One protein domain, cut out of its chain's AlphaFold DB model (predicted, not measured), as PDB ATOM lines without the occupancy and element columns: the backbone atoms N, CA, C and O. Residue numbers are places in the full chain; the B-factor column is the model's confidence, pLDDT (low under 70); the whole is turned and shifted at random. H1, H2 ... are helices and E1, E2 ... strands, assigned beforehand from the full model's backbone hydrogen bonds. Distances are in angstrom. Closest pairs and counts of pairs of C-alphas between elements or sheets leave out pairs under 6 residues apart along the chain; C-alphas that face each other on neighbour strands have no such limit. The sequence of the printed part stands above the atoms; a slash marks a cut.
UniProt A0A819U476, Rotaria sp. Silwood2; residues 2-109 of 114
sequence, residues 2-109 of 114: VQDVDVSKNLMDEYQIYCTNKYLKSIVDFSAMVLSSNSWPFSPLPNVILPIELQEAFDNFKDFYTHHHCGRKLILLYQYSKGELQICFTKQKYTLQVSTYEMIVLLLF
ATOM      1  N   VAL A   2      25.563  40.395 -25.221       81.12
ATOM      2  CA  VAL A   2      25.865  41.612 -24.415       81.12
ATOM      3  C   VAL A   2      24.610  42.255 -23.812       81.12
ATOM      4  O   VAL A   2      24.603  42.595 -22.638       81.12
ATOM      5  N   GLN A   3      23.518  42.321 -24.579       87.75
ATOM      6  CA  GLN A   3      22.229  42.832 -24.092       87.75
ATOM      7  C   GLN A   3      21.700  42.060 -22.872       87.75
ATOM      8  O   GLN A   3      21.082  42.662 -22.001       87.75
ATOM      9  N   ASP A   4      21.981  40.754 -22.768       86.44
ATOM     10  CA  ASP A   4      21.546  39.942 -21.623       86.44
ATOM     11  C   ASP A   4      22.220  40.417 -20.325       86.44
ATOM     12  O   ASP A   4      21.609  40.371 -19.261       86.44
ATOM     13  N   VAL A   5      23.461  40.915 -20.407       85.88
ATOM     14  CA  VAL A   5      24.215  41.420 -19.249       85.88
ATOM     15  C   VAL A   5      23.576  42.692 -18.700       85.88
ATOM     16  O   VAL A   5      23.385  42.806 -17.492       85.88
ATOM     17  N   ASP A   6      23.220  43.635 -19.572       87.50
ATOM     18  CA  ASP A   6      22.613  44.900 -19.146       87.50
ATOM     19  C   ASP A   6      21.188  44.693 -18.623       87.50
ATOM     20  O   ASP A   6      20.832  45.227 -17.573       87.50
ATOM     21  N   VAL A   7      20.398  43.841 -19.286       88.94
ATOM     22  CA  VAL A   7      19.061  43.457 -18.803       88.94
ATOM     23  C   VAL A   7      19.145  42.768 -17.439       88.94
ATOM     24  O   VAL A   7      18.321  43.038 -16.568       88.94
ATOM     25  N   SER A   8      20.157  41.924 -17.222       92.44
ATOM     26  CA  SER A   8      20.357  41.244 -15.937       92.44
ATOM     27  C   SER A   8      20.638  42.208 -14.787       92.44
ATOM     28  O   SER A   8      20.163  41.968 -13.682       92.44
ATOM     29  N   LYS A   9      21.384  43.296 -15.025       91.56
ATOM     30  CA  LYS A   9      21.659  44.301 -13.985       91.56
ATOM     31  C   LYS A   9      20.373  44.978 -13.520       91.56
ATOM     32  O   LYS A   9      20.083  44.953 -12.330       91.56
ATOM     33  N   ASN A  10      19.570  45.475 -14.460       93.25
ATOM     34  CA  ASN A  10      18.291  46.118 -14.138       93.25
ATOM     35  C   ASN A  10      17.344  45.153 -13.406       93.25
ATOM     36  O   ASN A  10      16.697  45.526 -12.432       93.25
ATOM     37  N   LEU A  11      17.307  43.889 -13.836       95.25
ATOM     38  CA  LEU A  11      16.511  42.848 -13.189       95.25
ATOM     39  C   LEU A  11      16.960  42.583 -11.742       95.25
ATOM     40  O   LEU A  11      16.125  42.326 -10.877       95.25
ATOM     41  N   MET A  12      18.266  42.641 -11.467       95.81
ATOM     42  CA  MET A  12      18.785  42.501 -10.109       95.81
ATOM     43  C   MET A  12      18.432  43.703  -9.231       95.81
ATOM     44  O   MET A  12      18.095  43.497  -8.068       95.81
ATOM     45  N   ASP A  13      18.430  44.921  -9.770       95.62
ATOM     46  CA  ASP A  13      17.969  46.104  -9.029       95.62
ATOM     47  C   ASP A  13      16.481  45.977  -8.652       95.62
ATOM     48  O   ASP A  13      16.098  46.208  -7.500       95.62
ATOM     49  N   GLU A  14      15.641  45.518  -9.588       95.81
ATOM     50  CA  GLU A  14      14.230  45.204  -9.323       95.81
ATOM     51  C   GLU A  14      14.069  44.105  -8.261       95.81
ATOM     52  O   GLU A  14      13.216  44.218  -7.374       95.81
ATOM     53  N   TYR A  15      14.911  43.067  -8.306       96.00
ATOM     54  CA  TYR A  15      14.908  41.997  -7.309       96.00
ATOM     55  C   TYR A  15      15.231  42.522  -5.904       96.00
ATOM     56  O   TYR A  15      14.541  42.171  -4.948       96.00
ATOM     57  N   GLN A  16      16.217  43.414  -5.762       94.62
ATOM     58  CA  GLN A  16      16.557  44.000  -4.457       94.62
ATOM     59  C   GLN A  16      15.402  44.835  -3.879       94.62
ATOM     60  O   GLN A  16      15.103  44.759  -2.680       94.62
ATOM     61  N   ILE A  17      14.694  45.586  -4.730       95.06
ATOM     62  CA  ILE A  17      13.477  46.315  -4.335       95.06
ATOM     63  C   ILE A  17      12.383  45.332  -3.893       95.06
ATOM     64  O   ILE A  17      11.756  45.531  -2.849       95.06
ATOM     65  N   TYR A  18      12.173  44.246  -4.641       94.88
ATOM     66  CA  TYR A  18      11.219  43.193  -4.288       94.88
ATOM     67  C   TYR A  18      11.535  42.551  -2.925       94.88
ATOM     68  O   TYR A  18      10.638  42.433  -2.084       94.88
ATOM     69  N   CYS A  19      12.799  42.197  -2.672       94.06
ATOM     70  CA  CYS A  19      13.245  41.640  -1.393       94.06
ATOM     71  C   CYS A  19      12.998  42.607  -0.232       94.06
ATOM     72  O   CYS A  19      12.487  42.194   0.811       94.06
ATOM     73  N   THR A  20      13.284  43.895  -0.439       94.12
ATOM     74  CA  THR A  20      13.051  44.949   0.558       94.12
ATOM     75  C   THR A  20      11.561  45.077   0.888       94.12
ATOM     76  O   THR A  20      11.185  45.054   2.058       94.12
ATOM     77  N   ASN A  21      10.699  45.135  -0.131       94.19
ATOM     78  CA  ASN A  21       9.252  45.302   0.043       94.19
ATOM     79  C   ASN A  21       8.582  44.096   0.711       94.19
ATOM     80  O   ASN A  21       7.618  44.259   1.458       94.19
ATOM     81  N   LYS A  22       9.076  42.882   0.448       92.94
ATOM     82  CA  LYS A  22       8.574  41.654   1.077       92.94
ATOM     83  C   LYS A  22       9.270  41.301   2.393       92.94
ATOM     84  O   LYS A  22       8.921  40.285   2.989       92.94
ATOM     85  N   TYR A  23      10.231  42.108   2.850       91.75
ATOM     86  CA  TYR A  23      11.068  41.808   4.018       91.75
ATOM     87  C   TYR A  23      11.739  40.425   3.937       91.75
ATOM     88  O   TYR A  23      11.908  39.742   4.951       91.75
ATOM     89  N   LEU A  24      12.119  40.001   2.725       89.88
ATOM     90  CA  LEU A  24      12.799  38.728   2.504       89.88
ATOM     91  C   LEU A  24      14.229  38.832   3.031       89.88
ATOM     92  O   LEU A  24      15.048  39.580   2.501       89.88
ATOM     93  N   LYS A  25      14.527  38.068   4.081       84.69
ATOM     94  CA  LYS A  25      15.886  37.907   4.599       84.69
ATOM     95  C   LYS A  25      16.456  36.609   4.051       84.69
ATOM     96  O   LYS A  25      16.008  35.541   4.454       84.69
ATOM     97  N   SER A  26      17.427  36.707   3.149       84.56
ATOM     98  CA  SER A  26      18.243  35.553   2.770       84.56
ATOM     99  C   SER A  26      19.447  35.441   3.701       84.56
ATOM    100  O   SER A  26      19.974  36.448   4.177       84.56
ATOM    101  N   ILE A  27      19.866  34.207   3.970       86.62
ATOM    102  CA  ILE A  27      21.087  33.903   4.726       86.62
ATOM    103  C   ILE A  27      22.331  34.239   3.890       86.62
ATOM    104  O   ILE A  27      23.385  34.541   4.447       86.62
ATOM    105  N   VAL A  28      22.204  34.216   2.561       91.06
ATOM    106  CA  VAL A  28      23.294  34.471   1.616       91.06
ATOM    107  C   VAL A  28      23.019  35.730   0.801       91.06
ATOM    108  O   VAL A  28      21.879  36.016   0.436       91.06
ATOM    109  N   ASP A  29      24.076  36.481   0.495       93.00
ATOM    110  CA  ASP A  29      23.993  37.532  -0.516       93.00
ATOM    111  C   ASP A  29      23.915  36.882  -1.904       93.00
ATOM    112  O   ASP A  29      24.713  36.001  -2.239       93.00
ATOM    113  N   PHE A  30      22.917  37.273  -2.695       94.56
ATOM    114  CA  PHE A  30      22.577  36.619  -3.951       94.56
ATOM    115  C   PHE A  30      22.542  37.618  -5.101       94.56
ATOM    116  O   PHE A  30      21.859  38.642  -5.057       94.56
ATOM    117  N   SER A  31      23.213  37.250  -6.189       94.81
ATOM    118  CA  SER A  31      23.159  37.958  -7.459       94.81
ATOM    119  C   SER A  31      23.117  36.970  -8.616       94.81
ATOM    120  O   SER A  31      23.757  35.917  -8.574       94.81
ATOM    121  N   ALA A  32      22.358  37.308  -9.656       95.19
ATOM    122  CA  ALA A  32      22.159  36.464 -10.821       95.19
ATOM    123  C   ALA A  32      22.410  37.226 -12.123       95.19
ATOM    124  O   ALA A  32      22.149  38.421 -12.247       95.19
ATOM    125  N   MET A  33      22.862  36.480 -13.130       95.00
ATOM    126  CA  MET A  33      22.881  36.918 -14.520       95.00
ATOM    127  C   MET A  33      21.955  36.007 -15.318       95.00
ATOM    128  O   MET A  33      22.171  34.797 -15.390       95.00
ATOM    129  N   VAL A  34      20.903  36.583 -15.890       94.44
ATOM    130  CA  VAL A  34      19.899  35.853 -16.659       94.44
ATOM    131  C   VAL A  34      20.269  35.903 -18.134       94.44
ATOM    132  O   VAL A  34      20.313  36.961 -18.756       94.44
ATOM    133  N   LEU A  35      20.518  34.728 -18.702       92.69
ATOM    134  CA  LEU A  35      20.979  34.563 -20.075       92.69
ATOM    135  C   LEU A  35      19.888  33.933 -20.939       92.69
ATOM    136  O   LEU A  35      19.164  33.038 -20.499       92.69
ATOM    137  N   SER A  36      19.791  34.365 -22.194       91.25
ATOM    138  CA  SER A  36      18.851  33.774 -23.149       91.25
ATOM    139  C   SER A  36      19.404  32.464 -23.733       91.25
ATOM    140  O   SER A  36      20.486  32.443 -24.316       91.25
ATOM    141  N   SER A  37      18.648  31.362 -23.635       87.75
ATOM    142  CA  SER A  37      19.063  30.027 -24.119       87.75
ATOM    143  C   SER A  37      19.455  29.973 -25.590       87.75
ATOM    144  O   SER A  37      20.243  29.124 -25.987       87.75
ATOM    145  N   ASN A  38      18.918  30.882 -26.399       86.94
ATOM    146  CA  ASN A  38      19.144  30.908 -27.841       86.94
ATOM    147  C   ASN A  38      20.403  31.702 -28.223       86.94
ATOM    148  O   ASN A  38      20.805  31.674 -29.382       86.94
ATOM    149  N   SER A  39      21.009  32.417 -27.270       87.06
ATOM    150  CA  SER A  39      22.170  33.279 -27.516       87.06
ATOM    151  C   SER A  39      23.487  32.706 -26.998       87.06
ATOM    152  O   SER A  39      24.531  33.275 -27.306       87.06
ATOM    153  N   TRP A  40      23.459  31.634 -26.200       87.00
ATOM    154  CA  TRP A  40      24.633  31.113 -25.498       87.00
ATOM    155  C   TRP A  40      24.755  29.590 -25.649       87.00
ATOM    156  O   TRP A  40      23.755  28.884 -25.517       87.00
ATOM    157  N   PRO A  41      25.965  29.057 -25.895       86.19
ATOM    158  CA  PRO A  41      26.181  27.618 -25.970       86.19
ATOM    159  C   PRO A  41      26.235  27.018 -24.558       86.19
ATOM    160  O   PRO A  41      27.222  27.171 -23.837       86.19
ATOM    161  N   PHE A  42      25.171  26.328 -24.148       84.38
ATOM    162  CA  PHE A  42      25.118  25.655 -22.850       84.38
ATOM    163  C   PHE A  42      25.389  24.156 -22.975       84.38
ATOM    164  O   PHE A  42      24.784  23.464 -23.789       84.38
ATOM    165  N   SER A  43      26.284  23.660 -22.122       85.25
ATOM    166  CA  SER A  43      26.534  22.229 -21.955       85.25
ATOM    167  C   SER A  43      25.493  21.596 -21.025       85.25
ATOM    168  O   SER A  43      24.972  22.291 -20.144       85.25
ATOM    169  N   PRO A  44      25.212  20.286 -21.170       83.81
ATOM    170  CA  PRO A  44      24.388  19.546 -20.220       83.81
ATOM    171  C   PRO A  44      24.905  19.702 -18.787       83.81
ATOM    172  O   PRO A  44      26.105  19.586 -18.541       83.81
ATOM    173  N   LEU A  45      23.992  19.952 -17.850       86.38
ATOM    174  CA  LEU A  45      24.318  20.082 -16.433       86.38
ATOM    175  C   LEU A  45      24.364  18.701 -15.769       86.38
ATOM    176  O   LEU A  45      23.486  17.874 -16.038       86.38
ATOM    177  N   PRO A  46      25.322  18.447 -14.862       87.00
ATOM    178  CA  PRO A  46      25.252  17.291 -13.983       87.00
ATOM    179  C   PRO A  46      24.090  17.435 -12.990       87.00
ATOM    180  O   PRO A  46      23.684  18.544 -12.634       87.00
ATOM    181  N   ASN A  47      23.592  16.302 -12.494       87.06
ATOM    182  CA  ASN A  47      22.647  16.295 -11.380       87.06
ATOM    183  C   ASN A  47      23.377  16.700 -10.102       87.06
ATOM    184  O   ASN A  47      24.304  16.016  -9.669       87.06
ATOM    185  N   VAL A  48      22.948  17.809  -9.508       88.81
ATOM    186  CA  VAL A  48      23.544  18.371  -8.298       88.81
ATOM    187  C   VAL A  48      22.441  18.765  -7.331       88.81
ATOM    188  O   VAL A  48      21.426  19.329  -7.737       88.81
ATOM    189  N   ILE A  49      22.658  18.449  -6.057       91.00
ATOM    190  CA  ILE A  49      21.802  18.863  -4.948       91.00
ATOM    191  C   ILE A  49      22.440  20.107  -4.337       91.00
ATOM    192  O   ILE A  49      23.593  20.063  -3.910       91.00
ATOM    193  N   LEU A  50      21.709  21.221  -4.340       91.69
ATOM    194  CA  LEU A  50      22.153  22.441  -3.680       91.69
ATOM    195  C   LEU A  50      21.963  22.326  -2.158       91.69
ATOM    196  O   LEU A  50      20.908  21.864  -1.722       91.69
ATOM    197  N   PRO A  51      22.936  22.791  -1.357       92.38
ATOM    198  CA  PRO A  51      22.740  23.114   0.048       92.38
ATOM    199  C   PRO A  51      21.545  24.047   0.233       92.38
ATOM    200  O   PRO A  51      21.264  24.888  -0.632       92.38
ATOM    201  N   ILE A  52      20.853  23.891   1.360       90.88
ATOM    202  CA  ILE A  52      19.572  24.553   1.620       90.88
ATOM    203  C   ILE A  52      19.681  26.077   1.510       90.88
ATOM    204  O   ILE A  52      18.819  26.710   0.908       90.88
ATOM    205  N   GLU A  53      20.787  26.657   1.970       89.69
ATOM    206  CA  GLU A  53      21.016  28.102   1.970       89.69
ATOM    207  C   GLU A  53      21.081  28.670   0.543       89.69
ATOM    208  O   GLU A  53      20.565  29.753   0.265       89.69
ATOM    209  N   LEU A  54      21.693  27.925  -0.382       92.75
ATOM    210  CA  LEU A  54      21.789  28.318  -1.791       92.75
ATOM    211  C   LEU A  54      20.472  28.079  -2.529       92.75
ATOM    212  O   LEU A  54      20.094  28.874  -3.392       92.75
ATOM    213  N   GLN A  55      19.784  26.987  -2.189       93.62
ATOM    214  CA  GLN A  55      18.494  26.634  -2.768       93.62
ATOM    215  C   GLN A  55      17.436  27.687  -2.422       93.62
ATOM    216  O   GLN A  55      16.780  28.196  -3.327       93.62
ATOM    217  N   GLU A  56      17.340  28.100  -1.156       93.88
ATOM    218  CA  GLU A  56      16.410  29.146  -0.709       93.88
ATOM    219  C   GLU A  56      16.656  30.486  -1.414       93.88
ATOM    220  O   GLU A  56      15.715  31.160  -1.839       93.88
ATOM    221  N   ALA A  57      17.920  30.887  -1.575       93.88
ATOM    222  CA  ALA A  57      18.258  32.112  -2.292       93.88
ATOM    223  C   ALA A  57      17.838  32.055  -3.766       93.88
ATOM    224  O   ALA A  57      17.256  33.012  -4.285       93.88
ATOM    225  N   PHE A  58      18.082  30.920  -4.425       95.19
ATOM    226  CA  PHE A  58      17.675  30.729  -5.810       95.19
ATOM    227  C   PHE A  58      16.150  30.653  -5.970       95.19
ATOM    228  O   PHE A  58      15.618  31.232  -6.917       95.19
ATOM    229  N   ASP A  59      15.439  29.995  -5.055       94.38
ATOM    230  CA  ASP A  59      13.979  29.885  -5.106       94.38
ATOM    231  C   ASP A  59      13.298  31.244  -4.910       94.38
ATOM    232  O   ASP A  59      12.403  31.589  -5.681       94.38
ATOM    233  N   ASN A  60      13.794  32.079  -3.992       94.62
ATOM    234  CA  ASN A  60      13.313  33.458  -3.839       94.62
ATOM    235  C   ASN A  60      13.458  34.270  -5.136       94.62
ATOM    236  O   ASN A  60      12.528  34.972  -5.551       94.62
ATOM    237  N   PHE A  61      14.609  34.152  -5.806       95.81
ATOM    238  CA  PHE A  61      14.831  34.801  -7.097       95.81
ATOM    239  C   PHE A  61      13.937  34.222  -8.198       95.81
ATOM    240  O   PHE A  61      13.405  34.956  -9.031       95.81
ATOM    241  N   LYS A  62      13.738  32.904  -8.208       95.19
ATOM    242  CA  LYS A  62      12.888  32.220  -9.183       95.19
ATOM    243  C   LYS A  62      11.425  32.623  -9.048       95.19
ATOM    244  O   LYS A  62      10.764  32.826 -10.071       95.19
ATOM    245  N   ASP A  63      10.934  32.782  -7.826       94.19
ATOM    246  CA  ASP A  63       9.586  33.278  -7.563       94.19
ATOM    247  C   ASP A  63       9.428  34.707  -8.074       94.19
ATOM    248  O   ASP A  63       8.492  34.982  -8.828       94.19
ATOM    249  N   PHE A  64      10.370  35.595  -7.749       95.25
ATOM    250  CA  PHE A  64      10.415  36.948  -8.308       95.25
ATOM    251  C   PHE A  64      10.375  36.926  -9.847       95.25
ATOM    252  O   PHE A  64       9.499  37.539 -10.462       95.25
ATOM    253  N   TYR A  65      11.259  36.149 -10.476       95.56
ATOM    254  CA  TYR A  65      11.364  36.084 -11.931       95.56
ATOM    255  C   TYR A  65      10.086  35.561 -12.588       95.56
ATOM    256  O   TYR A  65       9.658  36.086 -13.612       95.56
ATOM    257  N   THR A  66       9.454  34.542 -12.002       92.81
ATOM    258  CA  THR A  66       8.240  33.924 -12.559       92.81
ATOM    259  C   THR A  66       7.056  34.892 -12.540       92.81
ATOM    260  O   THR A  66       6.264  34.900 -13.483       92.81
ATOM    261  N   HIS A  67       6.959  35.751 -11.517       89.56
ATOM    262  CA  HIS A  67       5.934  36.799 -11.460       89.56
ATOM    263  C   HIS A  67       6.142  37.877 -12.538       89.56
ATOM    264  O   HIS A  67       5.164  38.358 -13.108       89.56
ATOM    265  N   HIS A  68       7.394  38.232 -12.849       88.19
ATOM    266  CA  HIS A  68       7.724  39.246 -13.863       88.19
ATOM    267  C   HIS A  68       7.726  38.692 -15.298       88.19
ATOM    268  O   HIS A  68       7.422  39.405 -16.258       88.19
ATOM    269  N   HIS A  69       8.047  37.409 -15.467       89.56
ATOM    270  CA  HIS A  69       8.238  36.763 -16.763       89.56
ATOM    271  C   HIS A  69       7.482  35.435 -16.846       89.56
ATOM    272  O   HIS A  69       8.065  34.346 -16.858       89.56
ATOM    273  N   CYS A  70       6.158  35.537 -16.959       88.44
ATOM    274  CA  CYS A  70       5.285  34.379 -17.111       88.44
ATOM    275  C   CYS A  70       5.654  33.543 -18.353       88.44
ATOM    276  O   CYS A  70       5.969  34.074 -19.421       88.44
ATOM    277  N   GLY A  71       5.619  32.216 -18.209       89.56
ATOM    278  CA  GLY A  71       5.905  31.267 -19.290       89.56
ATOM    279  C   GLY A  71       7.390  31.001 -19.550       89.56
ATOM    280  O   GLY A  71       7.714  30.255 -20.475       89.56
ATOM    281  N   ARG A  72       8.307  31.564 -18.751       91.31
ATOM    282  CA  ARG A  72       9.744  31.259 -18.826       91.31
ATOM    283  C   ARG A  72      10.178  30.330 -17.698       91.31
ATOM    284  O   ARG A  72       9.670  30.400 -16.585       91.31
ATOM    285  N   LYS A  73      11.157  29.469 -17.988       91.00
ATOM    286  CA  LYS A  73      11.772  28.561 -17.013       91.00
ATOM    287  C   LYS A  73      13.224  28.962 -16.786       91.00
ATOM    288  O   LYS A  73      14.002  28.996 -17.735       91.00
ATOM    289  N   LEU A  74      13.588  29.211 -15.531       93.81
ATOM    290  CA  LEU A  74      14.981  29.397 -15.138       93.81
ATOM    291  C   LEU A  74      15.670  28.049 -14.914       93.81
ATOM    292  O   LEU A  74      15.090  27.121 -14.345       93.81
ATOM    293  N   ILE A  75      16.924  27.976 -15.348       92.00
ATOM    294  CA  ILE A  75      17.843  26.869 -15.085       92.00
ATOM    295  C   ILE A  75      19.104  27.491 -14.491       92.00
ATOM    296  O   ILE A  75      19.725  28.341 -15.128       92.00
ATOM    297  N   LEU A  76      19.468  27.091 -13.273       92.31
ATOM    298  CA  LEU A  76      20.690  27.563 -12.630       92.31
ATOM    299  C   LEU A  76      21.902  26.834 -13.223       92.31
ATOM    300  O   LEU A  76      21.954  25.605 -13.237       92.31
ATOM    301  N   LEU A  77      22.868  27.597 -13.736       93.38
ATOM    302  CA  LEU A  77      24.063  27.069 -14.396       93.38
ATOM    303  C   LEU A  77      25.250  27.027 -13.427       93.38
ATOM    304  O   LEU A  77      26.130  27.884 -13.486       93.38
ATOM    305  N   TYR A  78      25.301  26.009 -12.565       91.81
ATOM    306  CA  TYR A  78      26.317  25.890 -11.505       91.81
ATOM    307  C   TYR A  78      27.765  25.996 -12.005       91.81
ATOM    308  O   TYR A  78      28.603  26.596 -11.341       91.81
ATOM    309  N   GLN A  79      28.054  25.463 -13.197       91.25
ATOM    310  CA  GLN A  79      29.385  25.501 -13.818       91.25
ATOM    311  C   GLN A  79      29.902  26.911 -14.145       91.25
ATOM    312  O   GLN A  79      31.099  27.089 -14.354       91.25
ATOM    313  N   TYR A  80      29.012  27.904 -14.206       92.44
ATOM    314  CA  TYR A  80      29.351  29.308 -14.448       92.44
ATOM    315  C   TYR A  80      29.111  30.182 -13.212       92.44
ATOM    316  O   TYR A  80      29.293  31.398 -13.264       92.44
ATOM    317  N   SER A  81      28.703  29.567 -12.103       94.19
ATOM    318  CA  SER A  81      28.427  30.238 -10.844       94.19
ATOM    319  C   SER A  81      29.607  30.097  -9.882       94.19
ATOM    320  O   SER A  81      30.367  29.125  -9.897       94.19
ATOM    321  N   LYS A  82      29.766  31.110  -9.035       96.56
ATOM    322  CA  LYS A  82      30.785  31.182  -7.993       96.56
ATOM    323  C   LYS A  82      30.211  31.890  -6.776       96.56
ATOM    324  O   LYS A  82      29.235  32.628  -6.905       96.56
ATOM    325  N   GLY A  83      30.825  31.673  -5.627       96.06
ATOM    326  CA  GLY A  83      30.431  32.292  -4.371       96.06
ATOM    327  C   GLY A  83      31.634  32.586  -3.490       96.06
ATOM    328  O   GLY A  83      32.779  32.284  -3.842       96.06
ATOM    329  N   GLU A  84      31.347  33.180  -2.341       96.62
ATOM    330  CA  GLU A  84      32.327  33.458  -1.304       96.62
ATOM    331  C   GLU A  84      31.953  32.706  -0.027       96.62
ATOM    332  O   GLU A  84      30.802  32.732   0.405       96.62
ATOM    333  N   LEU A  85      32.929  32.030   0.578       94.94
ATOM    334  CA  LEU A  85      32.781  31.352   1.863       94.94
ATOM    335  C   LEU A  85      33.703  31.986   2.895       94.94
ATOM    336  O   LEU A  85      34.884  32.205   2.630       94.94
ATOM    337  N   GLN A  86      33.185  32.219   4.100       93.75
ATOM    338  CA  GLN A  86      33.995  32.666   5.225       93.75
ATOM    339  C   GLN A  86      34.449  31.476   6.073       93.75
ATOM    340  O   GLN A  86      33.636  30.688   6.554       93.75
ATOM    341  N   ILE A  87      35.757  31.371   6.300       93.12
ATOM    342  CA  ILE A  87      36.335  30.374   7.201       93.12
ATOM    343  C   ILE A  87      36.232  30.870   8.643       93.12
ATOM    344  O   ILE A  87      36.782  31.920   8.989       93.12
ATOM    345  N   CYS A  88      35.576  30.075   9.490       88.31
ATOM    346  CA  CYS A  88      35.303  30.424  10.888       88.31
ATOM    347  C   CYS A  88      36.091  29.595  11.918       88.31
ATOM    348  O   CYS A  88      36.017  29.892  13.107       88.31
ATOM    349  N   PHE A  89      36.849  28.572  11.504       86.25
ATOM    350  CA  PHE A  89      37.596  27.698  12.426       86.25
ATOM    351  C   PHE A  89      39.036  28.164  12.709       86.25
ATOM    352  O   PHE A  89      39.724  27.599  13.557       86.25
ATOM    353  N   THR A  90      39.516  29.193  12.009       89.75
ATOM    354  CA  THR A  90      40.849  29.780  12.200       89.75
ATOM    355  C   THR A  90      40.776  31.055  13.039       89.75
ATOM    356  O   THR A  90      39.777  31.768  13.022       89.75
ATOM    357  N   LYS A  91      41.862  31.397  13.752       91.69
ATOM    358  CA  LYS A  91      41.951  32.673  14.496       91.69
ATOM    359  C   LYS A  91      41.797  33.890  13.578       91.69
ATOM    360  O   LYS A  91      41.201  34.887  13.964       91.69
ATOM    361  N   GLN A  92      42.357  33.794  12.374       93.88
ATOM    362  CA  GLN A  92      42.206  34.788  11.321       93.88
ATOM    363  C   GLN A  92      40.960  34.467  10.495       93.88
ATOM    364  O   GLN A  92      40.738  33.308  10.155       93.88
ATOM    365  N   LYS A  93      40.177  35.485  10.136       92.12
ATOM    366  CA  LYS A  93      39.068  35.337   9.190       92.12
ATOM    367  C   LYS A  93      39.619  35.321   7.766       92.12
ATOM    368  O   LYS A  93      40.297  36.268   7.369       92.12
ATOM    369  N   TYR A  94      39.309  34.269   7.016       94.75
ATOM    370  CA  TYR A  94      39.619  34.164   5.590       94.75
ATOM    371  C   TYR A  94      38.325  34.091   4.785       94.75
ATOM    372  O   TYR A  94      37.371  33.452   5.224       94.75
ATOM    373  N   THR A  95      38.323  34.714   3.610       96.19
ATOM    374  CA  THR A  95      37.246  34.594   2.624       96.19
ATOM    375  C   THR A  95      37.791  33.853   1.412       96.19
ATOM    376  O   THR A  95      38.816  34.248   0.854       96.19
ATOM    377  N   LEU A  96      37.131  32.765   1.029       96.44
ATOM    378  CA  LEU A  96      37.475  31.966  -0.139       96.44
ATOM    379  C   LEU A  96      36.502  32.281  -1.267       96.44
ATOM    380  O   LEU A  96      35.300  32.114  -1.089       96.44
ATOM    381  N   GLN A  97      37.021  32.667  -2.430       97.56
ATOM    382  CA  GLN A  97      36.237  32.684  -3.658       97.56
ATOM    383  C   GLN A  97      36.321  31.302  -4.303       97.56
ATOM    384  O   GLN A  97      37.407  30.846  -4.655       97.56
ATOM    385  N   VAL A  98      35.177  30.643  -4.440       97.31
ATOM    386  CA  VAL A  98      35.083  29.255  -4.901       97.31
ATOM    387  C   VAL A  98      34.023  29.131  -5.987       97.31
ATOM    388  O   VAL A  98      33.058  29.902  -6.028       97.31
ATOM    389  N   SER A  99      34.180  28.160  -6.880       96.94
ATOM    390  CA  SER A  99      33.087  27.755  -7.766       96.94
ATOM    391  C   SER A  99      31.903  27.238  -6.945       96.94
ATOM    392  O   SER A  99      32.058  26.773  -5.812       96.94
ATOM    393  N   THR A 100      30.697  27.276  -7.513       95.56
ATOM    394  CA  THR A 100      29.527  26.724  -6.819       95.56
ATOM    395  C   THR A 100      29.687  25.228  -6.535       95.56
ATOM    396  O   THR A 100      29.260  24.780  -5.479       95.56
ATOM    397  N   TYR A 101      30.364  24.457  -7.395       95.38
ATOM    398  CA  TYR A 101      30.642  23.044  -7.111       95.38
ATOM    399  C   TYR A 101      31.541  22.845  -5.888       95.38
ATOM    400  O   TYR A 101      31.223  22.032  -5.025       95.38
ATOM    401  N   GLU A 102      32.630  23.606  -5.781       95.75
ATOM    402  CA  GLU A 102      33.508  23.563  -4.606       95.75
ATOM    403  C   GLU A 102      32.762  24.005  -3.343       95.75
ATOM    404  O   GLU A 102      32.891  23.366  -2.303       95.75
ATOM    405  N   MET A 103      31.932  25.049  -3.441       95.25
ATOM    406  CA  MET A 103      31.107  25.523  -2.330       95.25
ATOM    407  C   MET A 103      30.166  24.433  -1.806       95.25
ATOM    408  O   MET A 103      30.100  24.223  -0.599       95.25
ATOM    409  N   ILE A 104      29.484  23.712  -2.701       93.69
ATOM    410  CA  ILE A 104      28.595  22.601  -2.335       93.69
ATOM    411  C   ILE A 104      29.366  21.538  -1.556       93.69
ATOM    412  O   ILE A 104      28.920  21.124  -0.492       93.69
ATOM    413  N   VAL A 105      30.537  21.133  -2.052       93.25
ATOM    414  CA  VAL A 105      31.369  20.118  -1.391       93.25
ATOM    415  C   VAL A 105      31.844  20.595  -0.018       93.25
ATOM    416  O   VAL A 105      31.768  19.837   0.943       93.25
ATOM    417  N   LEU A 106      32.311  21.842   0.096       93.44
ATOM    418  CA  LEU A 106      32.818  22.393   1.355       93.44
ATOM    419  C   LEU A 106      31.725  22.521   2.420       93.44
ATOM    420  O   LEU A 106      31.986  22.239   3.588       93.44
ATOM    421  N   LEU A 107      30.507  22.900   2.028       91.69
ATOM    422  CA  LEU A 107      29.383  23.038   2.956       91.69
ATOM    423  C   LEU A 107      28.968  21.697   3.587       91.69
ATOM    424  O   LEU A 107      28.541  21.697   4.738       91.69
ATOM    425  N   LEU A 108      29.188  20.558   2.914       89.88
ATOM    426  CA  LEU A 108      28.932  19.227   3.491       89.88
ATOM    427  C   LEU A 108      29.778  18.938   4.742       89.88
ATOM    428  O   LEU A 108      29.376  18.141   5.582       89.88
ATOM    429  N   PHE A 109      30.934  19.590   4.897       90.44
ATOM    430  CA  PHE A 109      31.797  19.414   6.070       90.44
ATOM    431  C   PHE A 109      31.374  20.263   7.277       90.44
ATOM    432  O   PHE A 109      31.979  20.145   8.344       90.44
TER     433      PHE A 109
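What this domain is: This is residues 2 to 109 of the 114 residues of a protein of Rotaria sp. Silwood2 (UniProt A0A819U476). A two-stranded hairpin, E1 and E2, makes an arm at one end, with the short helix H3 folding back alongside E1, while at the other end two longer helices, H1 and H2, stand nearly at right angles to each other. Between these two parts runs much unnamed chain: residues 22 to 51 pass through the middle and swing out again, and residues 69 to 81 lead back from H2 to the hairpin, whose turn, residues 88 to 93, sticks out free. The printed part has 108 residues, with three named helices and two named strands in the order H1, H2, E1, E2, H3; the sheet has the order E1 - E2, antiparallel, and the class is mixed, helices and strands. The whole is only just compact, close to loose, with a radius of gyration of the C-alphas of 15.3 A and spans of 47 by 36 by 24 A.

Where its parts are: Strand E1 is residues 82 to 87 and strand E2 is residues 94 to 99; each is 16.2 A long from first to last C-alpha. C-alpha 82, where E1 begins, is at (30.785, 31.182, -7.993). Helix H3, residues 100 to 109, measures 15.0 A and ends with C-alpha 109 at (31.797, 19.414, 6.070). Helix H2, residues 52 to 68, measures 24.4 A. Helix H1, residues 2 to 21, is the longest helix at 29.8 A and begins with C-alpha 2 at (25.865, 41.612, -24.415).

How they stand to each other: E1 and E2 form a hairpin of antiparallel neighbours, with 152 degrees between their directions. Across the pair, N 85 and O 96 are 2.9 A apart and N 87 and O 94 are 2.8 A apart, both within hydrogen-bond range. The C-alphas of Glu 84 and Gln 97, which face each other, are 4.6 A apart. H3 follows E2 by a tight link, and its closest C-alphas to E1 are those of Thr 100 and Lys 82, 4.8 A apart. H3 is apart from both H1 and H2. H1 and H2 only just touch, with 3 pairs of C-alphas within 8 A, made by residues 15 to 18 of H1 and 61 to 64 of H2 alone. Their closest C-alphas are those of Tyr 15 and Phe 64, 6.8 A apart, and their lines are about perpendicular at 78 degrees. H1 is apart from E1 and E2, and H2 is apart from E2. In H2 every O i to N i+4 pair is within hydrogen-bond range; in H1 15 of 16 are, and in H3 5 of 6.

The domain as a whole: The two C-alphas farthest apart are those of Gly 71 and Lys 91, at 49.4 A. The printed part has no cut. The links from H1 to H2, 30 residues, and from H2 to E1, 13 residues, are long, while the link from E1 to E2, 6 residues, is short. The mean pLDDT of the printed part is 91.9, and no printed residue is under 70.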